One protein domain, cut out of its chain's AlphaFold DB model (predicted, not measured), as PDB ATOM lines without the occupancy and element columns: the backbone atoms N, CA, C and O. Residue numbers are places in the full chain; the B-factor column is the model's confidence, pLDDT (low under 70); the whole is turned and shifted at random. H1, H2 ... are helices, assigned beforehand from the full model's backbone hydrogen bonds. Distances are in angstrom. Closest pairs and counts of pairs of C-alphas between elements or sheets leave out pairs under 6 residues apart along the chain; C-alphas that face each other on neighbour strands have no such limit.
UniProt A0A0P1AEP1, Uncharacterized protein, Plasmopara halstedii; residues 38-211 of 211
ATOM      1  N   LEU A  38     -11.130  41.091 -29.981       74.44
ATOM      2  CA  LEU A  38     -12.315  40.320 -30.414       74.44
ATOM      3  C   LEU A  38     -12.046  39.414 -31.626       74.44
ATOM      4  O   LEU A  38     -12.535  38.288 -31.678       74.44
ATOM      5  N   ASN A  39     -11.238  39.883 -32.579       74.25
ATOM      6  CA  ASN A  39     -10.871  39.123 -33.775       74.25
ATOM      7  C   ASN A  39     -10.088  37.847 -33.450       74.25
ATOM      8  O   ASN A  39     -10.209  36.866 -34.181       74.25
ATOM      9  N   PHE A  40      -9.289  37.848 -32.382       79.56
ATOM     10  CA  PHE A  40      -8.595  36.648 -31.930       79.56
ATOM     11  C   PHE A  40      -9.607  35.612 -31.440       79.56
ATOM     12  O   PHE A  40      -9.600  34.480 -31.914       79.56
ATOM     13  N   CYS A  41     -10.519  36.016 -30.552       79.62
ATOM     14  CA  CYS A  41     -11.557  35.136 -30.007       79.62
ATOM     15  C   CYS A  41     -12.468  34.563 -31.104       79.62
ATOM     16  O   CYS A  41     -12.764  33.372 -31.081       79.62
ATOM     17  N   LEU A  42     -12.838  35.382 -32.097       79.81
ATOM     18  CA  LEU A  42     -13.628  34.945 -33.254       79.81
ATOM     19  C   LEU A  42     -12.882  33.920 -34.121       79.81
ATOM     20  O   LEU A  42     -13.477  32.929 -34.533       79.81
ATOM     21  N   LYS A  43     -11.584  34.132 -34.388       79.56
ATOM     22  CA  LYS A  43     -10.743  33.179 -35.141       79.56
ATOM     23  C   LYS A  43     -10.498  31.878 -34.384       79.56
ATOM     24  O   LYS A  43     -10.330  30.842 -35.008       79.56
ATOM     25  N   ALA A  44     -10.444  31.954 -33.059       77.31
ATOM     26  CA  ALA A  44     -10.291  30.807 -32.176       77.31
ATOM     27  C   ALA A  44     -11.623  30.095 -31.879       77.31
ATOM     28  O   ALA A  44     -11.641  29.219 -31.020       77.31
ATOM     29  N   GLU A  45     -12.719  30.493 -32.540       83.44
ATOM     30  CA  GLU A  45     -14.043  29.872 -32.414       83.44
ATOM     31  C   GLU A  45     -14.541  29.779 -30.962       83.44
ATOM     32  O   GLU A  45     -15.259  28.858 -30.578       83.44
ATOM     33  N   ILE A  46     -14.214  30.778 -30.137       81.31
ATOM     34  CA  ILE A  46     -14.651  30.795 -28.741       81.31
ATOM     35  C   ILE A  46     -16.164  31.017 -28.659       81.31
ATOM     36  O   ILE A  46     -16.658  32.082 -29.036       81.31
ATOM     37  N   ALA A  47     -16.905  30.060 -28.103       85.00
ATOM     38  CA  ALA A  47     -18.355  30.167 -28.007       85.00
ATOM     39  C   ALA A  47     -18.787  31.358 -27.119       85.00
ATOM     40  O   ALA A  47     -18.156  31.627 -26.087       85.00
ATOM     41  N   PRO A  48     -19.900  32.053 -27.428       87.25
ATOM     42  CA  PRO A  48     -20.397  33.157 -26.602       87.25
ATOM     43  C   PRO A  48     -20.655  32.793 -25.125       87.25
ATOM     44  O   PRO A  48     -20.403  33.616 -24.243       87.25
ATOM     45  N   ASP A  49     -21.081  31.555 -24.826       84.38
ATOM     46  CA  ASP A  49     -21.261  31.054 -23.442       84.38
ATOM     47  C   ASP A  49     -19.930  30.864 -22.680       84.38
ATOM     48  O   ASP A  49     -19.877  30.781 -21.449       84.38
ATOM     49  N   PHE A  50     -18.811  30.805 -23.388       84.19
ATOM     50  CA  PHE A  50     -17.500  30.838 -22.758       84.19
ATOM     51  C   PHE A  50     -16.929  32.258 -22.729       84.19
ATOM     52  O   PHE A  50     -16.343  32.670 -21.725       84.19
ATOM     53  N   PHE A  51     -17.187  33.055 -23.768       85.06
ATOM     54  CA  PHE A  51     -16.695  34.426 -23.881       85.06
ATOM     55  C   PHE A  51     -17.075  35.307 -22.683       85.06
ATOM     56  O   PHE A  51     -16.204  35.994 -22.151       85.06
ATOM     57  N   HIS A  52     -18.318  35.247 -22.178       85.38
ATOM     58  CA  HIS A  52     -18.713  36.045 -20.998       85.38
ATOM     59  C   HIS A  52     -17.870  35.729 -19.752       85.38
ATOM     60  O   HIS A  52     -17.524  36.631 -18.988       85.38
ATOM     61  N   LYS A  53     -17.432  34.473 -19.595       82.94
ATOM     62  CA  LYS A  53     -16.525  34.052 -18.514       82.94
ATOM     63  C   LYS A  53     -15.125  34.626 -18.728       82.94
ATOM     64  O   LYS A  53     -14.503  35.083 -17.768       82.94
ATOM     65  N   LEU A  54     -14.652  34.670 -19.977       78.81
ATOM     66  CA  LEU A  54     -13.360  35.263 -20.333       78.81
ATOM     67  C   LEU A  54     -13.297  36.744 -20.006       78.81
ATOM     68  O   LEU A  54     -12.346  37.189 -19.364       78.81
ATOM     69  N   ILE A  55     -14.327  37.504 -20.363       81.81
ATOM     70  CA  ILE A  55     -14.403  38.926 -20.008       81.81
ATOM     71  C   ILE A  55     -14.757  39.150 -18.530       81.81
ATOM     72  O   ILE A  55     -14.725  40.281 -18.069       81.81
ATOM     73  N   SER A  56     -14.947  38.078 -17.751       81.50
ATOM     74  CA  SER A  56     -15.269  38.130 -16.317       81.50
ATOM     75  C   SER A  56     -16.586  38.863 -16.038       81.50
ATOM     76  O   SER A  56     -16.724  39.550 -15.026       81.50
ATOM     77  N   LEU A  57     -17.550  38.700 -16.943       86.75
ATOM     78  CA  LEU A  57     -18.858  39.329 -16.879       86.75
ATOM     79  C   LEU A  57     -19.773  38.565 -15.917       86.75
ATOM     80  O   LEU A  57     -20.143  37.417 -16.169       86.75
ATOM     81  N   ASP A  58     -20.170  39.211 -14.824       88.31
ATOM     82  CA  ASP A  58     -21.141  38.642 -13.889       88.31
ATOM     83  C   ASP A  58     -22.575  38.935 -14.344       88.31
ATOM     84  O   ASP A  58     -23.163  39.975 -14.043       88.31
ATOM     85  N   LEU A  59     -23.160  37.970 -15.052       88.62
ATOM     86  CA  LEU A  59     -24.525  38.046 -15.579       88.62
ATOM     87  C   LEU A  59     -25.623  38.098 -14.499       88.62
ATOM     88  O   LEU A  59     -26.792  38.295 -14.834       88.62
ATOM     89  N   LYS A  60     -25.284  37.942 -13.213       88.56
ATOM     90  CA  LYS A  60     -26.239  38.062 -12.097       88.56
ATOM     91  C   LYS A  60     -26.435  39.502 -11.633       88.56
ATOM     92  O   LYS A  60     -27.404  39.772 -10.916       88.56
ATOM     93  N   GLN A  61     -25.543  40.418 -12.017       87.62
ATOM     94  CA  GLN A  61     -25.616  41.810 -11.581       87.62
ATOM     95  C   GLN A  61     -26.938  42.459 -12.034       87.62
ATOM     96  O   GLN A  61     -27.330  42.319 -13.195       87.62
ATOM     97  N   PRO A  62     -27.671  43.160 -11.145       82.19
ATOM     98  CA  PRO A  62     -28.980  43.728 -11.478       82.19
ATOM     99  C   PRO A  62     -28.966  44.729 -12.640       82.19
ATOM    100  O   PRO A  62     -29.948  44.832 -13.371       82.19
ATOM    101  N   ASP A  63     -27.864  45.452 -12.808       85.50
ATOM    102  CA  ASP A  63     -27.640  46.495 -13.808       85.50
ATOM    103  C   ASP A  63     -26.772  46.034 -14.988       85.50
ATOM    104  O   ASP A  63     -26.385  46.856 -15.817       85.50
ATOM    105  N   ILE A  64     -26.538  44.723 -15.126       89.31
ATOM    106  CA  ILE A  64     -25.684  44.144 -16.174       89.31
ATOM    107  C   ILE A  64     -26.059  44.600 -17.589       89.31
ATOM    108  O   ILE A  64     -25.191  44.838 -18.417       89.31
ATOM    109  N   LEU A  65     -27.351  44.809 -17.846       89.12
ATOM    110  CA  LEU A  65     -27.882  45.249 -19.139       89.12
ATOM    111  C   LEU A  65     -27.439  46.669 -19.532       89.12
ATOM    112  O   LEU A  65     -27.602  47.070 -20.681       89.12
ATOM    113  N   LYS A  66     -26.892  47.452 -18.598       86.38
ATOM    114  CA  LYS A  66     -26.322  48.779 -18.871       86.38
ATOM    115  C   LYS A  66     -24.809  48.733 -19.092       86.38
ATOM    116  O   LYS A  66     -24.261  49.708 -19.600       86.38
ATOM    117  N   SER A  67     -24.153  47.629 -18.726       88.00
ATOM    118  CA  SER A  67     -22.701  47.462 -18.803       88.00
ATOM    119  C   SER A  67     -22.210  47.398 -20.248       88.00
ATOM    120  O   SER A  67     -22.777  46.681 -21.074       88.00
ATOM    121  N   ASP A  68     -21.114  48.095 -20.544       85.06
ATOM    122  CA  ASP A  68     -20.465  48.032 -21.855       85.06
ATOM    123  C   ASP A  68     -19.894  46.638 -22.151       85.06
ATOM    124  O   ASP A  68     -19.923  46.202 -23.301       85.06
ATOM    125  N   ASP A  69     -19.492  45.881 -21.126       86.88
ATOM    126  CA  ASP A  69     -19.034  44.496 -21.283       86.88
ATOM    127  C   ASP A  69     -20.179  43.556 -21.699       86.88
ATOM    128  O   ASP A  69     -19.983  42.611 -22.468       86.88
ATOM    129  N   PHE A  70     -21.407  43.826 -21.246       89.69
ATOM    130  CA  PHE A  70     -22.579  43.076 -21.702       89.69
ATOM    131  C   PHE A  70     -22.915  43.404 -23.160       89.69
ATOM    132  O   PHE A  70     -23.175  42.503 -23.958       89.69
ATOM    133  N   LYS A  71     -22.831  44.682 -23.547       86.44
ATOM    134  CA  LYS A  71     -22.978  45.093 -24.954       86.44
ATOM    135  C   LYS A  71     -21.898  44.458 -25.838       86.44
ATOM    136  O   LYS A  71     -22.188  44.035 -26.957       86.44
ATOM    137  N   LEU A  72     -20.673  44.330 -25.322       85.44
ATOM    138  CA  LEU A  72     -19.565  43.649 -25.990       85.44
ATOM    139  C   LEU A  72     -19.865  42.166 -26.231       85.44
ATOM    140  O   LEU A  72     -19.647  41.690 -27.343       85.44
ATOM    141  N   LEU A  73     -20.405  41.451 -25.237       88.56
ATOM    142  CA  LEU A  73     -20.860  40.063 -25.393       88.56
ATOM    143  C   LEU A  73     -21.920  39.940 -26.492       88.56
ATOM    144  O   LEU A  73     -21.825  39.059 -27.344       88.56
ATOM    145  N   VAL A  74     -22.916  40.827 -26.485       87.94
ATOM    146  CA  VAL A  74     -24.000  40.831 -27.477       87.94
ATOM    147  C   VAL A  74     -23.441  41.029 -28.891       87.94
ATOM    148  O   VAL A  74     -23.749  40.256 -29.799       87.94
ATOM    149  N   LYS A  75     -22.542  42.003 -29.068       82.94
ATOM    150  CA  LYS A  75     -21.839  42.235 -30.337       82.94
ATOM    151  C   LYS A  75     -20.979  41.041 -30.750       82.94
ATOM    152  O   LYS A  75     -20.961  40.677 -31.926       82.94
ATOM    153  N   TYR A  76     -20.246  40.452 -29.810       84.56
ATOM    154  CA  TYR A  76     -19.408  39.286 -30.065       84.56
ATOM    155  C   TYR A  76     -20.245  38.116 -30.581       84.56
ATOM    156  O   TYR A  76     -19.913  37.548 -31.615       84.56
ATOM    157  N   ALA A  77     -21.364  37.817 -29.921       85.69
ATOM    158  CA  ALA A  77     -22.240  36.712 -30.290       85.69
ATOM    159  C   ALA A  77     -22.837  36.864 -31.693       85.69
ATOM    160  O   ALA A  77     -22.905  35.883 -32.427       85.69
ATOM    161  N   VAL A  78     -23.207  38.083 -32.095       81.19
ATOM    162  CA  VAL A  78     -23.688  38.336 -33.463       81.19
ATOM    163  C   VAL A  78     -22.597  38.084 -34.501       81.19
ATOM    164  O   VAL A  78     -22.848  37.392 -35.482       81.19
ATOM    165  N   ASN A  79     -21.375  38.580 -34.276       80.19
ATOM    166  CA  ASN A  79     -20.259  38.311 -35.191       80.19
ATOM    167  C   ASN A  79     -19.883  36.824 -35.214       80.19
ATOM    168  O   ASN A  79     -19.557  36.289 -36.268       80.19
ATOM    169  N   PHE A  80     -19.943  36.161 -34.061       82.50
ATOM    170  CA  PHE A  80     -19.672  34.736 -33.938       82.50
ATOM    171  C   PHE A  80     -20.677  33.912 -34.742       82.50
ATOM    172  O   PHE A  80     -20.268  33.102 -35.562       82.50
ATOM    173  N   TYR A  81     -21.977  34.163 -34.558       78.75
ATOM    174  CA  TYR A  81     -23.033  33.489 -35.315       78.75
ATOM    175  C   TYR A  81     -22.878  33.717 -36.819       78.75
ATOM    176  O   TYR A  81     -23.013  32.787 -37.602       78.75
ATOM    177  N   PHE A  82     -22.554  34.949 -37.218       74.62
ATOM    178  CA  PHE A  82     -22.370  35.293 -38.621       74.62
ATOM    179  C   PHE A  82     -21.202  34.533 -39.273       74.62
ATOM    180  O   PHE A  82     -21.332  34.025 -40.382       74.62
ATOM    181  N   LEU A  83     -20.056  34.461 -38.594       74.31
ATOM    182  CA  LEU A  83     -18.872  33.778 -39.123       74.31
ATOM    183  C   LEU A  83     -18.991  32.254 -39.035       74.31
ATOM    184  O   LEU A  83     -18.402  31.552 -39.854       74.31
ATOM    185  N   HIS A  84     -19.753  31.760 -38.058       76.06
ATOM    186  CA  HIS A  84     -19.778  30.354 -37.674       76.06
ATOM    187  C   HIS A  84     -21.202  29.822 -37.430       76.06
ATOM    188  O   HIS A  84     -21.494  29.341 -36.329       76.06
ATOM    189  N   PRO A  85     -22.102  29.867 -38.432       67.38
ATOM    190  CA  PRO A  85     -23.506  29.477 -38.252       67.38
ATOM    191  C   PRO A  85     -23.658  28.012 -37.802       67.38
ATOM    192  O   PRO A  85     -24.465  27.702 -36.935       67.38
ATOM    193  N   ASN A  86     -22.768  27.133 -38.279       68.69
ATOM    194  CA  ASN A  86     -22.844  25.683 -38.074       68.69
ATOM    195  C   ASN A  86     -22.167  25.160 -36.788       68.69
ATOM    196  O   ASN A  86     -22.009  23.943 -36.637       68.69
ATOM    197  N   ILE A  87     -21.703  26.023 -35.874       69.56
ATOM    198  CA  ILE A  87     -21.056  25.540 -34.641       69.56
ATOM    199  C   ILE A  87     -22.101  24.946 -33.691       69.56
ATOM    200  O   ILE A  87     -22.921  25.641 -33.085       69.56
ATOM    201  N   VAL A  88     -22.014  23.626 -33.520       58.06
ATOM    202  CA  VAL A  88     -22.847  22.848 -32.600       58.06
ATOM    203  C   VAL A  88     -22.657  23.347 -31.168       58.06
ATOM    204  O   VAL A  88     -21.541  23.422 -30.659       58.06
ATOM    205  N   GLY A  89     -23.767  23.649 -30.492       60.72
ATOM    206  CA  GLY A  89     -23.761  24.106 -29.101       60.72
ATOM    207  C   GLY A  89     -23.675  25.622 -28.923       60.72
ATOM    208  O   GLY A  89     -23.696  26.084 -27.778       60.72
ATOM    209  N   ASN A  90     -23.646  26.401 -30.012       68.81
ATOM    210  CA  ASN A  90     -23.828  27.845 -29.937       68.81
ATOM    211  C   ASN A  90     -25.192  28.167 -29.301       68.81
ATOM    212  O   ASN A  90     -26.229  27.646 -29.710       68.81
ATOM    213  N   GLN A  91     -25.185  29.006 -28.266       79.25
ATOM    214  CA  GLN A  91     -26.399  29.403 -27.562       79.25
ATOM    215  C   GLN A  91     -26.698  30.874 -27.841       79.25
ATOM    216  O   GLN A  91     -25.811  31.712 -27.652       79.25
ATOM    217  N   PRO A  92     -27.951  31.211 -28.197       86.31
ATOM    218  CA  PRO A  92     -28.368  32.599 -28.316       86.31
ATOM    219  C   PRO A  92     -28.108  33.359 -27.013       86.31
ATOM    220  O   PRO A  92     -28.258  32.810 -25.914       86.31
ATOM    221  N   VAL A  93     -27.753  34.640 -27.112       88.06
ATOM    222  CA  VAL A  93     -27.421  35.467 -25.938       88.06
ATOM    223  C   VAL A  93     -28.573  35.513 -24.938       88.06
ATOM    224  O   VAL A  93     -28.334  35.454 -23.731       88.06
ATOM    225  N   LEU A  94     -29.820  35.538 -25.415       90.12
ATOM    226  CA  LEU A  94     -30.993  35.475 -24.549       90.12
ATOM    227  C   LEU A  94     -31.016  34.194 -23.698       90.12
ATOM    228  O   LEU A  94     -31.338  34.240 -22.510       90.12
ATOM    229  N   THR A  95     -30.628  33.056 -24.276       88.56
ATOM    230  CA  THR A  95     -30.528  31.771 -23.572       88.56
ATOM    231  C   THR A  95     -29.410  31.792 -22.535       88.56
ATOM    232  O   THR A  95     -29.628  31.352 -21.401       88.56
ATOM    233  N   ILE A  96     -28.244  32.348 -22.882       86.88
ATOM    234  CA  ILE A  96     -27.115  32.514 -21.952       86.88
ATOM    235  C   ILE A  96     -27.546  33.379 -20.763       86.88
ATOM    236  O   ILE A  96     -27.412  32.966 -19.609       86.88
ATOM    237  N   LEU A  97     -28.139  34.543 -21.036       88.62
ATOM    238  CA  LEU A  97     -28.623  35.466 -20.015       88.62
ATOM    239  C   LEU A  97     -29.674  34.807 -19.117       88.62
ATOM    240  O   LEU A  97     -29.561  34.879 -17.897       88.62
ATOM    241  N   LYS A  98     -30.666  34.121 -19.693       88.94
ATOM    242  CA  LYS A  98     -31.727  33.445 -18.931       88.94
ATOM    243  C   LYS A  98     -31.166  32.386 -17.981       88.94
ATOM    244  O   LYS A  98     -31.601  32.308 -16.833       88.94
ATOM    245  N   LYS A  99     -30.200  31.581 -18.434       86.88
ATOM    246  CA  LYS A  99     -29.550  30.558 -17.596       86.88
ATOM    247  C   LYS A  99     -28.685  31.182 -16.499       86.88
ATOM    248  O   LYS A  99     -28.689  30.698 -15.367       86.88
ATOM    249  N   ALA A 100     -27.949  32.241 -16.822       84.88
ATOM    250  CA  ALA A 100     -26.946  32.810 -15.929       84.88
ATOM    251  C   ALA A 100     -27.508  33.821 -14.919       84.88
ATOM    252  O   ALA A 100     -27.008  33.884 -13.796       84.88
ATOM    253  N   ALA A 101     -28.557  34.569 -15.274       83.00
ATOM    254  CA  ALA A 101     -29.122  35.627 -14.434       83.00
ATOM    255  C   ALA A 101     -29.758  35.110 -13.133       83.00
ATOM    256  O   ALA A 101     -29.946  35.895 -12.203       83.00
ATOM    257  N   GLN A 102     -30.087  33.810 -13.055       84.06
ATOM    258  CA  GLN A 102     -30.671  33.153 -11.872       84.06
ATOM    259  C   GLN A 102     -31.857  33.929 -11.267       84.06
ATOM    260  O   GLN A 102     -32.034  33.992 -10.052       84.06
ATOM    261  N   THR A 103     -32.668  34.540 -12.127       84.44
ATOM    262  CA  THR A 103     -33.839  35.339 -11.760       84.44
ATOM    263  C   THR A 103     -35.055  34.814 -12.511       84.44
ATOM    264  O   THR A 103     -34.917  34.131 -13.528       84.44
ATOM    265  N   ASP A 104     -36.249  35.091 -12.001       89.69
ATOM    266  CA  ASP A 104     -37.479  34.710 -12.680       89.69
ATOM    267  C   ASP A 104     -37.683  35.529 -13.969       89.69
ATOM    268  O   ASP A 104     -37.170  36.641 -14.134       89.69
ATOM    269  N   THR A 105     -38.452  34.960 -14.898       89.38
ATOM    270  CA  THR A 105     -38.709  35.556 -16.213       89.38
ATOM    271  C   THR A 105     -39.337  36.949 -16.117       89.38
ATOM    272  O   THR A 105     -38.988  37.819 -16.913       89.38
ATOM    273  N   GLU A 106     -40.234  37.197 -15.156       90.62
ATOM    274  CA  GLU A 106     -40.901  38.500 -15.025       90.62
ATOM    275  C   GLU A 106     -39.930  39.585 -14.566       90.62
ATOM    276  O   GLU A 106     -39.939  40.701 -15.089       90.62
ATOM    277  N   THR A 107     -39.060  39.261 -13.612       90.19
ATOM    278  CA  THR A 107     -37.994  40.159 -13.169       90.19
ATOM    279  C   THR A 107     -37.026  40.460 -14.308       90.19
ATOM    280  O   THR A 107     -36.661  41.622 -14.496       90.19
ATOM    281  N   LEU A 108     -36.644  39.460 -15.107       90.12
ATOM    282  CA  LEU A 108     -35.773  39.672 -16.266       90.12
ATOM    283  C   LEU A 108     -36.420  40.592 -17.313       90.12
ATOM    284  O   LEU A 108     -35.764  41.517 -17.790       90.12
ATOM    285  N   ILE A 109     -37.709  40.397 -17.611       90.00
ATOM    286  CA  ILE A 109     -38.482  41.278 -18.504       90.00
ATOM    287  C   ILE A 109     -38.455  42.719 -17.992       90.00
ATOM    288  O   ILE A 109     -38.092  43.622 -18.739       90.00
ATOM    289  N   LYS A 110     -38.756  42.940 -16.706       89.06
ATOM    290  CA  LYS A 110     -38.736  44.287 -16.110       89.06
ATOM    291  C   LYS A 110     -37.363  44.945 -16.225       89.06
ATOM    292  O   LYS A 110     -37.283  46.136 -16.510       89.06
ATOM    293  N   ARG A 111     -36.282  44.186 -16.018       88.81
ATOM    294  CA  ARG A 111     -34.910  44.700 -16.169       88.81
ATOM    295  C   ARG A 111     -34.616  45.103 -17.616       88.81
ATOM    296  O   ARG A 111     -34.043  46.169 -17.828       88.81
ATOM    297  N   LEU A 112     -35.035  44.297 -18.593       89.81
ATOM    298  CA  LEU A 112     -34.905  44.615 -20.020       89.81
ATOM    299  C   LEU A 112     -35.686  45.885 -20.377       89.81
ATOM    300  O   LEU A 112     -35.120  46.807 -20.958       89.81
ATOM    301  N   GLU A 113     -36.944  45.988 -19.954       87.06
ATOM    302  CA  GLU A 113     -37.779  47.172 -20.185       87.06
ATOM    303  C   GLU A 113     -37.168  48.439 -19.568       87.06
ATOM    304  O   GLU A 113     -37.102  49.472 -20.228       87.06
ATOM    305  N   GLN A 114     -36.646  48.352 -18.341       86.50
ATOM    306  CA  GLN A 114     -35.954  49.462 -17.674       86.50
ATOM    307  C   GLN A 114     -34.651  49.873 -18.367       86.50
ATOM    308  O   GLN A 114     -34.273  51.044 -18.315       86.50
ATOM    309  N   ALA A 115     -33.933  48.924 -18.970       85.75
ATOM    310  CA  ALA A 115     -32.705  49.199 -19.710       85.75
ATOM    311  C   ALA A 115     -32.983  49.821 -21.090       85.75
ATOM    312  O   ALA A 115     -32.166  50.591 -21.583       85.75
ATOM    313  N   THR A 116     -34.159  49.566 -21.664       82.69
ATOM    314  CA  THR A 116     -34.601  50.043 -22.988       82.69
ATOM    315  C   THR A 116     -35.136  51.486 -22.951       82.69
ATOM    316  O   THR A 116     -35.989  51.852 -23.749       82.69
ATOM    317  N   ASN A 117     -34.715  52.327 -22.002       62.34
ATOM    318  CA  ASN A 117     -35.363  53.614 -21.683       62.34
ATOM    319  C   ASN A 117     -35.132  54.746 -22.722       62.34
ATOM    320  O   ASN A 117     -35.061  55.923 -22.372       62.34
ATOM    321  N   ILE A 118     -35.015  54.394 -24.001       52.28
ATOM    322  CA  ILE A 118     -34.898  55.279 -25.159       52.28
ATOM    323  C   ILE A 118     -35.993  54.860 -26.147       52.28
ATOM    324  O   ILE A 118     -36.258  53.667 -26.310       52.28
ATOM    325  N   GLU A 119     -36.653  55.830 -26.786       45.62
ATOM    326  CA  GLU A 119     -37.531  55.594 -27.936       45.62
ATOM    327  C   GLU A 119     -36.758  54.805 -28.999       45.62
ATOM    328  O   GLU A 119     -36.024  55.365 -29.811       45.62
ATOM    329  N   ALA A 120     -36.891  53.478 -28.966       47.34
ATOM    330  CA  ALA A 120     -36.405  52.617 -30.024       47.34
ATOM    331  C   ALA A 120     -36.996  53.136 -31.337       47.34
ATOM    332  O   ALA A 120     -38.211  53.368 -31.410       47.34
ATOM    333  N   ILE A 121     -36.152  53.308 -32.361       46.22
ATOM    334  CA  ILE A 121     -36.602  53.558 -33.731       46.22
ATOM    335  C   ILE A 121     -37.586  52.440 -34.039       46.22
ATOM    336  O   ILE A 121     -37.206  51.280 -34.189       46.22
ATOM    337  N   THR A 122     -38.871  52.775 -34.001       45.59
ATOM    338  CA  THR A 122     -39.920  51.778 -34.127       45.59
ATOM    339  C   THR A 122     -39.832  51.299 -35.570       45.59
ATOM    340  O   THR A 122     -39.967  52.127 -36.477       45.59
ATOM    341  N   PRO A 123     -39.553  50.005 -35.821       50.88
ATOM    342  CA  PRO A 123     -39.620  49.480 -37.176       50.88
ATOM    343  C   PRO A 123     -41.018  49.774 -37.738       50.88
ATOM    344  O   PRO A 123     -41.955  49.977 -36.963       50.88
ATOM    345  N   SER A 124     -41.193  49.822 -39.063       53.09
ATOM    346  CA  SER A 124     -42.516  50.118 -39.639       53.09
ATOM    347  C   SER A 124     -43.610  49.266 -38.967       53.09
ATOM    348  O   SER A 124     -43.373  48.099 -38.649       53.09
ATOM    349  N   ASN A 125     -44.802  49.831 -38.734       54.44
ATOM    350  CA  ASN A 125     -45.865  49.158 -37.966       54.44
ATOM    351  C   ASN A 125     -46.163  47.726 -38.462       54.44
ATOM    352  O   ASN A 125     -46.474  46.852 -37.662       54.44
ATOM    353  N   ARG A 126     -45.990  47.461 -39.765       53.28
ATOM    354  CA  ARG A 126     -46.157  46.128 -40.364       53.28
ATOM    355  C   ARG A 126     -44.986  45.173 -40.110       53.28
ATOM    356  O   ARG A 126     -45.227  43.989 -39.911       53.28
ATOM    357  N   LEU A 127     -43.742  45.663 -40.070       61.50
ATOM    358  CA  LEU A 127     -42.578  44.860 -39.665       61.50
ATOM    359  C   LEU A 127     -42.659  44.504 -38.176       61.50
ATOM    360  O   LEU A 127     -42.343  43.386 -37.788       61.50
ATOM    361  N   VAL A 128     -43.154  45.428 -37.349       64.88
ATOM    362  CA  VAL A 128     -43.485  45.169 -35.942       64.88
ATOM    363  C   VAL A 128     -44.545  44.074 -35.816       64.88
ATOM    364  O   VAL A 128     -44.410  43.205 -34.960       64.88
ATOM    365  N   ASP A 129     -45.576  44.077 -36.660       65.12
ATOM    366  CA  ASP A 129     -46.608  43.037 -36.638       65.12
ATOM    367  C   ASP A 129     -46.087  41.674 -37.125       65.12
ATOM    368  O   ASP A 129     -46.392  40.659 -36.502       65.12
ATOM    369  N   LEU A 130     -45.215  41.641 -38.140       67.81
ATOM    370  CA  LEU A 130     -44.515  40.418 -38.553       67.81
ATOM    371  C   LEU A 130     -43.629  39.868 -37.423       67.81
ATOM    372  O   LEU A 130     -43.655  38.676 -37.121       67.81
ATOM    373  N   LEU A 131     -42.877  40.743 -36.753       71.69
ATOM    374  CA  LEU A 131     -42.001  40.360 -35.648       71.69
ATOM    375  C   LEU A 131     -42.777  39.879 -34.426       71.69
ATOM    376  O   LEU A 131     -42.313  38.972 -33.745       71.69
ATOM    377  N   LYS A 132     -43.967  40.424 -34.156       71.81
ATOM    378  CA  LYS A 132     -44.861  39.887 -33.117       71.81
ATOM    379  C   LYS A 132     -45.313  38.458 -33.421       71.81
ATOM    380  O   LYS A 132     -45.525  37.702 -32.477       71.81
ATOM    381  N   ASN A 133     -45.461  38.100 -34.698       71.00
ATOM    382  CA  ASN A 133     -45.801  36.734 -35.095       71.00
ATOM    383  C   ASN A 133     -44.586  35.805 -34.927       71.00
ATOM    384  O   ASN A 133     -44.700  34.790 -34.250       71.00
ATOM    385  N   ILE A 134     -43.402  36.201 -35.420       72.06
ATOM    386  CA  ILE A 134     -42.152  35.411 -35.311       72.06
ATOM    387  C   ILE A 134     -41.703  35.225 -33.857       72.06
ATOM    388  O   ILE A 134     -41.216  34.167 -33.463       72.06
ATOM    389  N   LEU A 135     -41.834  36.260 -33.028       72.31
ATOM    390  CA  LEU A 135     -41.415  36.200 -31.628       72.31
ATOM    391  C   LEU A 135     -42.422  35.457 -30.744       72.31
ATOM    392  O   LEU A 135     -42.157  35.331 -29.555       72.31
ATOM    393  N   ALA A 136     -43.512  34.935 -31.331       66.94
ATOM    394  CA  ALA A 136     -44.719  34.453 -30.676       66.94
ATOM    395  C   ALA A 136     -45.273  35.501 -29.701       66.94
ATOM    396  O   ALA A 136     -44.668  35.844 -28.691       66.94
ATOM    397  N   LYS A 137     -46.482  36.000 -29.963       52.00
ATOM    398  CA  LYS A 137     -47.130  37.075 -29.185       52.00
ATOM    399  C   LYS A 137     -47.158  36.844 -27.658       52.00
ATOM    400  O   LYS A 137     -47.325  37.799 -26.898       52.00
ATOM    401  N   GLU A 138     -47.005  35.599 -27.212       56.25
ATOM    402  CA  GLU A 138     -47.003  35.188 -25.806       56.25
ATOM    403  C   GLU A 138     -45.608  35.162 -25.151       56.25
ATOM    404  O   GLU A 138     -45.515  35.244 -23.924       56.25
ATOM    405  N   ASP A 139     -44.515  35.141 -25.924       80.88
ATOM    406  CA  ASP A 139     -43.150  35.125 -25.387       80.88
ATOM    407  C   ASP A 139     -42.643  36.551 -25.121       80.88
ATOM    408  O   ASP A 139     -41.774  37.118 -25.795       80.88
ATOM    409  N   LYS A 140     -43.227  37.161 -24.083       83.69
ATOM    410  CA  LYS A 140     -42.908  38.523 -23.620       83.69
ATOM    411  C   LYS A 140     -41.413  38.738 -23.376       83.69
ATOM    412  O   LYS A 140     -40.940  39.865 -23.507       83.69
ATOM    413  N   LEU A 141     -40.671  37.682 -23.031       88.19
ATOM    414  CA  LEU A 141     -39.231  37.755 -22.809       88.19
ATOM    415  C   LEU A 141     -38.480  38.027 -24.114       88.19
ATOM    416  O   LEU A 141     -37.650  38.936 -24.152       88.19
ATOM    417  N   LYS A 142     -38.794  37.292 -25.185       88.44
ATOM    418  CA  LYS A 142     -38.187  37.514 -26.504       88.44
ATOM    419  C   LYS A 142     -38.497  38.905 -27.043       88.44
ATOM    420  O   LYS A 142     -37.608  39.568 -27.570       88.44
ATOM    421  N   TRP A 143     -39.728  39.383 -26.849       85.31
ATOM    422  CA  TRP A 143     -40.109  40.740 -27.246       85.31
ATOM    423  C   TRP A 143     -39.357  41.820 -26.456       85.31
ATOM    424  O   TRP A 143     -38.836  42.767 -27.045       85.31
ATOM    425  N   ALA A 144     -39.262  41.676 -25.130       86.31
ATOM    426  CA  ALA A 144     -38.504  42.602 -24.288       86.31
ATOM    427  C   ALA A 144     -37.015  42.619 -24.667       86.31
ATOM    428  O   ALA A 144     -36.416  43.688 -24.758       86.31
ATOM    429  N   TRP A 145     -36.440  41.449 -24.960       89.44
ATOM    430  CA  TRP A 145     -35.072  41.331 -25.455       89.44
ATOM    431  C   TRP A 145     -34.884  42.017 -26.804       89.44
ATOM    432  O   TRP A 145     -33.966  42.815 -26.951       89.44
ATOM    433  N   PHE A 146     -35.766  41.758 -27.773       85.25
ATOM    434  CA  PHE A 146     -35.694  42.375 -29.096       85.25
ATOM    435  C   PHE A 146     -35.712  43.907 -29.004       85.25
ATOM    436  O   PHE A 146     -34.906  44.581 -29.642       85.25
ATOM    437  N   ARG A 147     -36.591  44.464 -28.160       82.00
ATOM    438  CA  ARG A 147     -36.650  45.910 -27.912       82.00
ATOM    439  C   ARG A 147     -35.380  46.449 -27.260       82.00
ATOM    440  O   ARG A 147     -34.928  47.520 -27.633       82.00
ATOM    441  N   TYR A 148     -34.806  45.724 -26.308       85.69
ATOM    442  CA  TYR A 148     -33.531  46.100 -25.706       85.69
ATOM    443  C   TYR A 148     -32.393  46.078 -26.741       85.69
ATOM    444  O   TYR A 148     -31.664  47.058 -26.889       85.69
ATOM    445  N   ALA A 149     -32.284  44.996 -27.514       83.00
ATOM    446  CA  ALA A 149     -31.249  44.801 -28.527       83.00
ATOM    447  C   ALA A 149     -31.292  45.879 -29.624       83.00
ATOM    448  O   ALA A 149     -30.244  46.304 -30.112       83.00
ATOM    449  N   SER A 150     -32.483  46.375 -29.975       76.81
ATOM    450  CA  SER A 150     -32.638  47.455 -30.955       76.81
ATOM    451  C   SER A 150     -32.186  48.831 -30.450       76.81
ATOM    452  O   SER A 150     -31.923  49.709 -31.270       76.81
ATOM    453  N   THR A 151     -32.042  49.020 -29.132       76.19
ATOM    454  CA  THR A 151     -31.525  50.264 -28.523       76.19
ATOM    455  C   THR A 151     -30.016  50.280 -28.294       76.19
ATOM    456  O   THR A 151     -29.491  51.255 -27.770       76.19
ATOM    457  N   LEU A 152     -29.295  49.215 -28.647       76.00
ATOM    458  CA  LEU A 152     -27.847  49.184 -28.456       76.00
ATOM    459  C   LEU A 152     -27.165  50.128 -29.454       76.00
ATOM    460  O   LEU A 152     -27.365  49.989 -30.651       76.00
ATOM    461  N   ASP A 153     -26.333  51.055 -28.972       59.78
ATOM    462  CA  ASP A 153     -25.668  52.083 -29.803       59.78
ATOM    463  C   ASP A 153     -24.475  51.545 -30.622       59.78
ATOM    464  O   ASP A 153     -23.970  52.196 -31.534       59.78
ATOM    465  N   CYS A 154     -23.974  50.356 -30.272       54.00
ATOM    466  CA  CYS A 154     -22.730  49.769 -30.789       54.00
ATOM    467  C   CYS A 154     -22.979  48.617 -31.769       54.00
ATOM    468  O   CYS A 154     -22.298  47.587 -31.759       54.00
ATOM    469  N   GLN A 155     -23.967  48.825 -32.627       58.09
ATOM    470  CA  GLN A 155     -24.392  47.894 -33.657       58.09
ATOM    471  C   GLN A 155     -23.245  47.646 -34.657       58.09
ATOM    472  O   GLN A 155     -22.754  48.605 -35.257       58.09
ATOM    473  N   PRO A 156     -22.736  46.406 -34.824       53.88
ATOM    474  CA  PRO A 156     -21.809  46.091 -35.906       53.88
ATOM    475  C   PRO A 156     -22.400  46.509 -37.262       53.88
ATOM    476  O   PRO A 156     -23.618  46.542 -37.436       53.88
ATOM    477  N   LEU A 157     -21.527  46.826 -38.227       45.34
ATOM    478  CA  LEU A 157     -21.924  46.937 -39.633       45.34
ATOM    479  C   LEU A 157     -22.680  45.642 -39.974       45.34
ATOM    480  O   LEU A 157     -22.085  44.579 -39.837       45.34
ATOM    481  N   ASN A 158     -23.969  45.751 -40.320       51.09
ATOM    482  CA  ASN A 158     -24.951  44.668 -40.556       51.09
ATOM    483  C   ASN A 158     -25.904  44.323 -39.392       51.09
ATOM    484  O   ASN A 158     -26.620  43.330 -39.480       51.09
ATOM    485  N   TRP A 159     -25.991  45.129 -38.325       61.69
ATOM    486  CA  TRP A 159     -27.064  44.963 -37.335       61.69
ATOM    487  C   TRP A 159     -28.432  45.264 -37.955       61.69
ATOM    488  O   TRP A 159     -28.829  46.412 -38.161       61.69
ATOM    489  N   ASN A 160     -29.153  44.204 -38.273       65.81
ATOM    490  CA  ASN A 160     -30.489  44.224 -38.840       65.81
ATOM    491  C   ASN A 160     -31.393  43.248 -38.071       65.81
ATOM    492  O   ASN A 160     -30.982  42.587 -37.112       65.81
ATOM    493  N   THR A 161     -32.645  43.132 -38.500       70.44
ATOM    494  CA  THR A 161     -33.617  42.234 -37.871       70.44
ATOM    495  C   THR A 161     -33.133  40.783 -37.795       70.44
ATOM    496  O   THR A 161     -33.323  40.154 -36.759       70.44
ATOM    497  N   ALA A 162     -32.456  40.269 -38.826       70.31
ATOM    498  CA  ALA A 162     -31.923  38.906 -38.850       70.31
ATOM    499  C   ALA A 162     -30.863  38.682 -37.761       70.31
ATOM    500  O   ALA A 162     -30.965  37.750 -36.964       70.31
ATOM    501  N   THR A 163     -29.893  39.590 -37.655       73.69
ATOM    502  CA  THR A 163     -28.846  39.514 -36.620       73.69
ATOM    503  C   THR A 163     -29.384  39.698 -35.201       73.69
ATOM    504  O   THR A 163     -28.843  39.135 -34.256       73.69
ATOM    505  N   MET A 164     -30.476  40.445 -35.019       77.94
ATOM    506  CA  MET A 164     -31.153  40.509 -33.723       77.94
ATOM    507  C   MET A 164     -31.854  39.186 -33.401       77.94
ATOM    508  O   MET A 164     -31.803  38.733 -32.258       77.94
ATOM    509  N   LEU A 165     -32.470  38.536 -34.391       80.00
ATOM    510  CA  LEU A 165     -33.130  37.242 -34.208       80.00
ATOM    511  C   LEU A 165     -32.141  36.119 -33.870       80.00
ATOM    512  O   LEU A 165     -32.485  35.278 -33.044       80.00
ATOM    513  N   SER A 166     -30.904  36.144 -34.373       78.81
ATOM    514  CA  SER A 166     -29.876  35.157 -33.985       78.81
ATOM    515  C   SER A 166     -29.417  35.278 -32.523       78.81
ATOM    516  O   SER A 166     -28.865  34.344 -31.946       78.81
ATOM    517  N   THR A 167     -29.692  36.408 -31.860       84.56
ATOM    518  CA  THR A 167     -29.481  36.534 -30.403       84.56
ATOM    519  C   THR A 167     -30.618  35.930 -29.571       84.56
ATOM    520  O   THR A 167     -30.485  35.810 -28.349       84.56
ATOM    521  N   ILE A 168     -31.715  35.537 -30.226       86.62
ATOM    522  CA  ILE A 168     -32.935  34.978 -29.631       86.62
ATOM    523  C   ILE A 168     -33.069  33.488 -29.951       86.62
ATOM    524  O   ILE A 168     -33.381  32.708 -29.051       86.62
ATOM    525  N   TYR A 169     -32.835  33.118 -31.207       81.75
ATOM    526  CA  TYR A 169     -33.041  31.788 -31.769       81.75
ATOM    527  C   TYR A 169     -31.721  31.179 -32.235       81.75
ATOM    528  O   TYR A 169     -30.847  31.887 -32.733       81.75
ATOM    529  N   SER A 170     -31.587  29.863 -32.085       77.62
ATOM    530  CA  SER A 170     -30.633  29.090 -32.887       77.62
ATOM    531  C   SER A 170     -31.076  29.045 -34.356       77.62
ATOM    532  O   SER A 170     -32.215  29.386 -34.666       77.62
ATOM    533  N   GLU A 171     -30.188  28.621 -35.259       74.19
ATOM    534  CA  GLU A 171     -30.488  28.534 -36.697       74.19
ATOM    535  C   GLU A 171     -31.709  27.642 -36.972       74.19
ATOM    536  O   GLU A 171     -32.672  28.085 -37.591       74.19
ATOM    537  N   GLU A 172     -31.737  26.435 -36.396       75.19
ATOM    538  CA  GLU A 172     -32.854  25.489 -36.537       75.19
ATOM    539  C   GLU A 172     -34.186  26.057 -36.006       75.19
ATOM    540  O   GLU A 172     -35.253  25.851 -36.595       75.19
ATOM    541  N   GLU A 173     -34.142  26.784 -34.882       78.50
ATOM    542  CA  GLU A 173     -35.325  27.422 -34.294       78.50
ATOM    543  C   GLU A 173     -35.804  28.612 -35.128       78.50
ATOM    544  O   GLU A 173     -37.011  28.839 -35.232       78.50
ATOM    545  N   LEU A 174     -34.876  29.369 -35.717       77.12
ATOM    546  CA  LEU A 174     -35.191  30.504 -36.571       77.12
ATOM    547  C   LEU A 174     -35.828  30.034 -37.880       77.12
ATOM    548  O   LEU A 174     -36.879  30.557 -38.245       77.12
ATOM    549  N   ASP A 175     -35.260  29.018 -38.529       73.81
ATOM    550  CA  ASP A 175     -35.830  28.406 -39.733       73.81
ATOM    551  C   ASP A 175     -37.242  27.884 -39.466       73.81
ATOM    552  O   ASP A 175     -38.174  28.167 -40.222       73.81
ATOM    553  N   SER A 176     -37.434  27.195 -38.340       76.00
ATOM    554  CA  SER A 176     -38.749  26.700 -37.931       76.00
ATOM    555  C   SER A 176     -39.753  27.843 -37.720       76.00
ATOM    556  O   SER A 176     -40.867  27.789 -38.247       76.00
ATOM    557  N   ALA A 177     -39.353  28.906 -37.012       73.94
ATOM    558  CA  ALA A 177     -40.202  30.069 -36.746       73.94
ATOM    559  C   ALA A 177     -40.546  30.853 -38.025       73.94
ATOM    560  O   ALA A 177     -41.665  31.348 -38.180       73.94
ATOM    561  N   VAL A 178     -39.603  30.961 -38.964       72.88
ATOM    562  CA  VAL A 178     -39.821  31.622 -40.257       72.88
ATOM    563  C   VAL A 178     -40.743  30.791 -41.141       72.88
ATOM    564  O   VAL A 178     -41.644  31.362 -41.754       72.88
ATOM    565  N   VAL A 179     -40.580  29.466 -41.193       71.50
ATOM    566  CA  VAL A 179     -41.463  28.576 -41.966       71.50
ATOM    567  C   VAL A 179     -42.903  28.659 -41.461       71.50
ATOM    568  O   VAL A 179     -43.820  28.793 -42.276       71.50
ATOM    569  N   GLU A 180     -43.110  28.653 -40.144       71.50
ATOM    570  CA  GLU A 180     -44.436  28.776 -39.528       71.50
ATOM    571  C   GLU A 180     -45.124  30.084 -39.954       71.50
ATOM    572  O   GLU A 180     -46.217  30.055 -40.526       71.50
ATOM    573  N   VAL A 181     -44.432  31.220 -39.827       69.06
ATOM    574  CA  VAL A 181     -44.954  32.534 -40.241       69.06
ATOM    575  C   VAL A 181     -45.104  32.643 -41.765       69.06
ATOM    576  O   VAL A 181     -46.063  33.243 -42.255       69.06
ATOM    577  N   SER A 182     -44.221  32.016 -42.549       63.28
ATOM    578  CA  SER A 182     -44.288  32.024 -44.020       63.28
ATOM    579  C   SER A 182     -45.578  31.411 -44.561       63.28
ATOM    580  O   SER A 182     -46.029  31.799 -45.638       63.28
ATOM    581  N   SER A 183     -46.190  30.486 -43.820       61.62
ATOM    582  CA  SER A 183     -47.468  29.879 -44.191       61.62
ATOM    583  C   SER A 183     -48.653  30.847 -44.052       61.62
ATOM    584  O   SER A 183     -49.636  30.715 -44.781       61.62
ATOM    585  N   GLU A 184     -48.530  31.867 -43.196       62.16
ATOM    586  CA  GLU A 184     -49.589  32.828 -42.866       62.16
ATOM    587  C   GLU A 184     -49.491  34.149 -43.653       62.16
ATOM    588  O   GLU A 184     -50.511  34.787 -43.916       62.16
ATOM    589  N   VAL A 185     -48.281  34.573 -44.048       63.91
ATOM    590  CA  VAL A 185     -48.028  35.909 -44.647       63.91
ATOM    591  C   VAL A 185     -47.264  35.881 -45.983       63.91
ATOM    592  O   VAL A 185     -46.757  36.915 -46.435       63.91
ATOM    593  N   LYS A 186     -47.232  34.710 -46.642       56.22
ATOM    594  CA  LYS A 186     -46.430  34.353 -47.837       56.22
ATOM    595  C   LYS A 186     -46.406  35.381 -48.976       56.22
ATOM    596  O   LYS A 186     -45.397  35.518 -49.667       56.22
ATOM    597  N   ASP A 187     -47.506  36.100 -49.178       59.44
ATOM    598  CA  ASP A 187     -47.668  37.030 -50.297       59.44
ATOM    599  C   ASP A 187     -47.416  38.499 -49.944       59.44
ATOM    600  O   ASP A 187     -47.495  39.357 -50.828       59.44
ATOM    601  N   SER A 188     -47.073  38.820 -48.691       57.66
ATOM    602  CA  SER A 188     -46.772  40.209 -48.344       57.66
ATOM    603  C   SER A 188     -45.422  40.649 -48.947       57.66
ATOM    604  O   SER A 188     -44.411  39.953 -48.792       57.66
ATOM    605  N   PRO A 189     -45.373  41.799 -49.647       57.38
ATOM    606  CA  PRO A 189     -44.127  42.384 -50.145       57.38
ATOM    607  C   PRO A 189     -43.070  42.551 -49.049       57.38
ATOM    608  O   PRO A 189     -41.885  42.354 -49.288       57.38
ATOM    609  N   GLU A 190     -43.500  42.869 -47.833       57.72
ATOM    610  CA  GLU A 190     -42.646  43.084 -46.672       57.72
ATOM    611  C   GLU A 190     -42.048  41.776 -46.132       57.72
ATOM    612  O   GLU A 190     -40.897  41.785 -45.706       57.72
ATOM    613  N   PHE A 191     -42.766  40.645 -46.203       60.09
ATOM    614  CA  PHE A 191     -42.193  39.333 -45.882       60.09
ATOM    615  C   PHE A 191     -41.155  38.908 -46.921       60.09
ATOM    616  O   PHE A 191     -40.118  38.370 -46.561       60.09
ATOM    617  N   LYS A 192     -41.373  39.233 -48.201       61.03
ATOM    618  CA  LYS A 192     -40.357  39.030 -49.246       61.03
ATOM    619  C   LYS A 192     -39.123  39.897 -49.006       61.03
ATOM    620  O   LYS A 192     -38.021  39.399 -49.147       61.03
ATOM    621  N   VAL A 193     -39.287  41.152 -48.579       57.91
ATOM    622  CA  VAL A 193     -38.161  42.019 -48.176       57.91
ATOM    623  C   VAL A 193     -37.456  41.485 -46.926       57.91
ATOM    624  O   VAL A 193     -36.236  41.539 -46.855       57.91
ATOM    625  N   PHE A 194     -38.197  40.947 -45.955       60.34
ATOM    626  CA  PHE A 194     -37.637  40.313 -44.760       60.34
ATOM    627  C   PHE A 194     -36.837  39.046 -45.100       60.34
ATOM    628  O   PHE A 194     -35.728  38.893 -44.601       60.34
ATOM    629  N   LEU A 195     -37.356  38.183 -45.979       62.62
ATOM    630  CA  LEU A 195     -36.643  37.008 -46.487       62.62
ATOM    631  C   LEU A 195     -35.420  37.399 -47.320       62.62
ATOM    632  O   LEU A 195     -34.352  36.851 -47.107       62.62
ATOM    633  N   VAL A 196     -35.531  38.401 -48.195       56.81
ATOM    634  CA  VAL A 196     -34.381  38.916 -48.957       56.81
ATOM    635  C   VAL A 196     -33.320  39.498 -48.019       56.81
ATOM    636  O   VAL A 196     -32.146  39.244 -48.227       56.81
ATOM    637  N   ALA A 197     -33.700  40.194 -46.944       54.38
ATOM    638  CA  ALA A 197     -32.754  40.653 -45.921       54.38
ATOM    639  C   ALA A 197     -32.134  39.503 -45.099       54.38
ATOM    640  O   ALA A 197     -31.058  39.668 -44.539       54.38
ATOM    641  N   LEU A 198     -32.797  38.347 -45.010       59.31
ATOM    642  CA  LEU A 198     -32.209  37.128 -44.447       59.31
ATOM    643  C   LEU A 198     -31.247  36.449 -45.446       59.31
ATOM    644  O   LEU A 198     -30.230  35.903 -45.028       59.31
ATOM    645  N   GLU A 199     -31.550  36.495 -46.747       52.62
ATOM    646  CA  GLU A 199     -30.831  35.783 -47.817       52.62
ATOM    647  C   GLU A 199     -29.622  36.559 -48.393       52.62
ATOM    648  O   GLU A 199     -28.538  35.979 -48.526       52.62
ATOM    649  N   ASP A 200     -29.767  37.858 -48.705       47.34
ATOM    650  CA  ASP A 200     -28.715  38.712 -49.304       47.34
ATOM    651  C   ASP A 200     -27.497  38.874 -48.373       47.34
ATOM    652  O   ASP A 200     -26.352  38.961 -48.829       47.34
ATOM    653  N   ASP A 201     -27.718  38.843 -47.058       49.62
ATOM    654  CA  ASP A 201     -26.672  39.064 -46.055       49.62
ATOM    655  C   ASP A 201     -25.791  37.836 -45.789       49.62
ATOM    656  O   ASP A 201     -24.697  37.985 -45.240       49.62
ATOM    657  N   SER A 202     -26.180  36.639 -46.251       45.41
ATOM    658  CA  SER A 202     -25.265  35.488 -46.262       45.41
ATOM    659  C   SER A 202     -24.118  35.689 -47.264       45.41
ATOM    660  O   SER A 202     -22.984  35.305 -46.991       45.41
ATOM    661  N   ASN A 203     -24.368  36.352 -48.400       35.81
ATOM    662  CA  ASN A 203     -23.418  36.432 -49.515       35.81
ATOM    663  C   ASN A 203     -22.512  37.676 -49.477       35.81
ATOM    664  O   ASN A 203     -21.319  37.568 -49.777       35.81
ATOM    665  N   ASP A 204     -23.029  38.853 -49.107       36.53
ATOM    666  CA  ASP A 204     -22.252  40.107 -49.196       36.53
ATOM    667  C   ASP A 204     -21.267  40.288 -48.022       36.53
ATOM    668  O   ASP A 204     -20.182  40.863 -48.167       36.53
ATOM    669  N   ALA A 205     -21.590  39.731 -46.853       35.50
ATOM    670  CA  ALA A 205     -20.726  39.784 -45.680       35.50
ATOM    671  C   ALA A 205     -19.669  38.653 -45.648       35.50
ATOM    672  O   ALA A 205     -18.547  38.901 -45.195       35.50
ATOM    673  N   LEU A 206     -19.921  37.492 -46.281       33.94
ATOM    674  CA  LEU A 206     -18.876  36.492 -46.582       33.94
ATOM    675  C   LEU A 206     -17.770  37.064 -47.490       33.94
ATOM    676  O   LEU A 206     -16.590  36.781 -47.286       33.94
ATOM    677  N   GLN A 207     -18.116  37.921 -48.459       31.64
ATOM    678  CA  GLN A 207     -17.129  38.547 -49.352       31.64
ATOM    679  C   GLN A 207     -16.305  39.663 -48.694       31.64
ATOM    680  O   GLN A 207     -15.170  39.909 -49.114       31.64
ATOM    681  N   LYS A 208     -16.848  40.347 -47.681       32.19
ATOM    682  CA  LYS A 208     -16.156  41.444 -46.980       32.19
ATOM    683  C   LYS A 208     -15.283  40.965 -45.820       32.19
ATOM    684  O   LYS A 208     -14.274  41.605 -45.557       32.19
ATOM    685  N   CYS A 209     -15.606  39.839 -45.181       30.66
ATOM    686  CA  CYS A 209     -14.745  39.213 -44.167       30.66
ATOM    687  C   CYS A 209     -13.567  38.413 -44.760       30.66
ATOM    688  O   CYS A 209     -12.626  38.092 -44.038       30.66
ATOM    689  N   ALA A 210     -13.599  38.108 -46.063       29.73
ATOM    690  CA  ALA A 210     -12.539  37.401 -46.788       29.73
ATOM    691  C   ALA A 210     -11.454  38.322 -47.400       29.73
ATOM    692  O   ALA A 210     -10.613  37.847 -48.168       29.73
ATOM    693  N   LYS A 211     -11.465  39.627 -47.090       27.53
ATOM    694  CA  LYS A 211     -10.450  40.616 -47.497       27.53
ATOM    695  C   LYS A 211      -9.791  41.252 -46.281       27.53
ATOM    696  O   LYS A 211      -8.582  41.545 -46.391       27.53
TER     697      LYS A 211
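AT A GLANCE: This is residues 38 to 211 of the 211 residues of an uncharacterized protein of Plasmopara halstedii (UniProt A0A0P1AEP1). A compact cluster of helices is set round one short helix: H8 is near the middle, with H3, H7, H9 and H10 round it. The longest helix, H10, runs along one side and makes a narrow V with H9, while the side-by-side pair H5 and H7 is on the opposite side. H1 and H2 pack on H3 toward one end of the domain, with H4 beside H2 and H3, and H6 packs on H9 toward the other end. The printed part has 174 residues, with ten named helices, H1 to H10 in that order along the chain, and no named strand; its class is all helix. It is compact, with a radius of gyration of the C-alphas of 15.9 A and spans of 47 by 42 by 28 A.

HOW THE PARTS SIT: H10, residues 189 to 209, has a kink of 27 degrees near residue 199. H9, residues 171 to 185, is close to H10 but not clearly touching, at a shallow tilt of 28 degrees, opposite ways; their closest C-alphas, of Val 185 and Phe 191, are 6.9 A apart. H6, residues 125 to 134, touches residues 177 to 181 of H9 alone, at a steep tilt of 57 degrees; the closest C-alphas, of Ile 134 and Ala 177, are 5.9 A apart. H6 only just touches H10, with 3 pairs of C-alphas within 8 A, the closest being Leu 127 and Glu 190 at 7.2 A; the lines are about perpendicular, at 77 degrees. H8, residues 161 to 165, is close to H10 but not clearly touching, with the closest C-alphas, of Ala 162 and Leu 198, 5.9 A apart. H7, residues 140 to 150, touches H8, with the closest C-alphas, of Ala 149 and Met 164, 6.7 A apart. H5, residues 105 to 115, touches H7 at a shallow tilt of 23 degrees, the same way; their closest C-alphas, of Ile 109 and Leu 141, are 5.6 A apart. H3, residues 68 to 83, is the hub, touching three other helices. It only just touches H8, through residues 78 to 82 alone, with 3 pairs of C-alphas within 8 A; the closest are those of Val 78 and Thr 163, at 6.2 A. H1, residues 38 to 43, touches residues 76 to 83 of H3 alone, at a shallow tilt of 28 degrees, the same way; the closest C-alphas, of Leu 42 and Phe 80, are 6.1 A apart. H2, residues 48 to 54, forms a helical hairpin with H3, with the closest C-alphas, of Pro 48 and Ala 77, 5.4 A apart. H4, residues 93 to 100, only just touches H2, with 3 pairs of C-alphas within 8 A, the closest being Asp 49 and Ile 96 at 6.2 A. Among the pairs that are apart are H1 and H10, and H5 and H10. Every O i to N i+4 pair is within hydrogen-bond range in H1, H3, H4, H5, H6, H7 and H8; the counts are 2 of 3 in H2, 10 of 11 in H9 and 12 of 17 in H10.

IN THESE COORDINATES: H1, residues 38 to 43, begins at C-alpha 38, (-12.315, 40.320, -30.414). H3 is 22.4 A from first to last C-alpha, H5 15.3 A, H7 15.5 A and H9 20.6 A. H10 is 30.2 A long, from C-alpha 189 at (-44.127, 42.384, -50.145) to C-alpha 209 at (-14.745, 39.213, -44.167).

THE WHOLE: The two C-alphas farthest apart, of Ser 56 and Asp 187, are 47.0 A apart. The printed part has no cut. The link from H2 to H3, residues 55 to 67, is long. The mean pLDDT of the printed part is 72.4; 62 residues are under 70, among them 117 to 130 and 181 to 211, and H10 has a mean of 49.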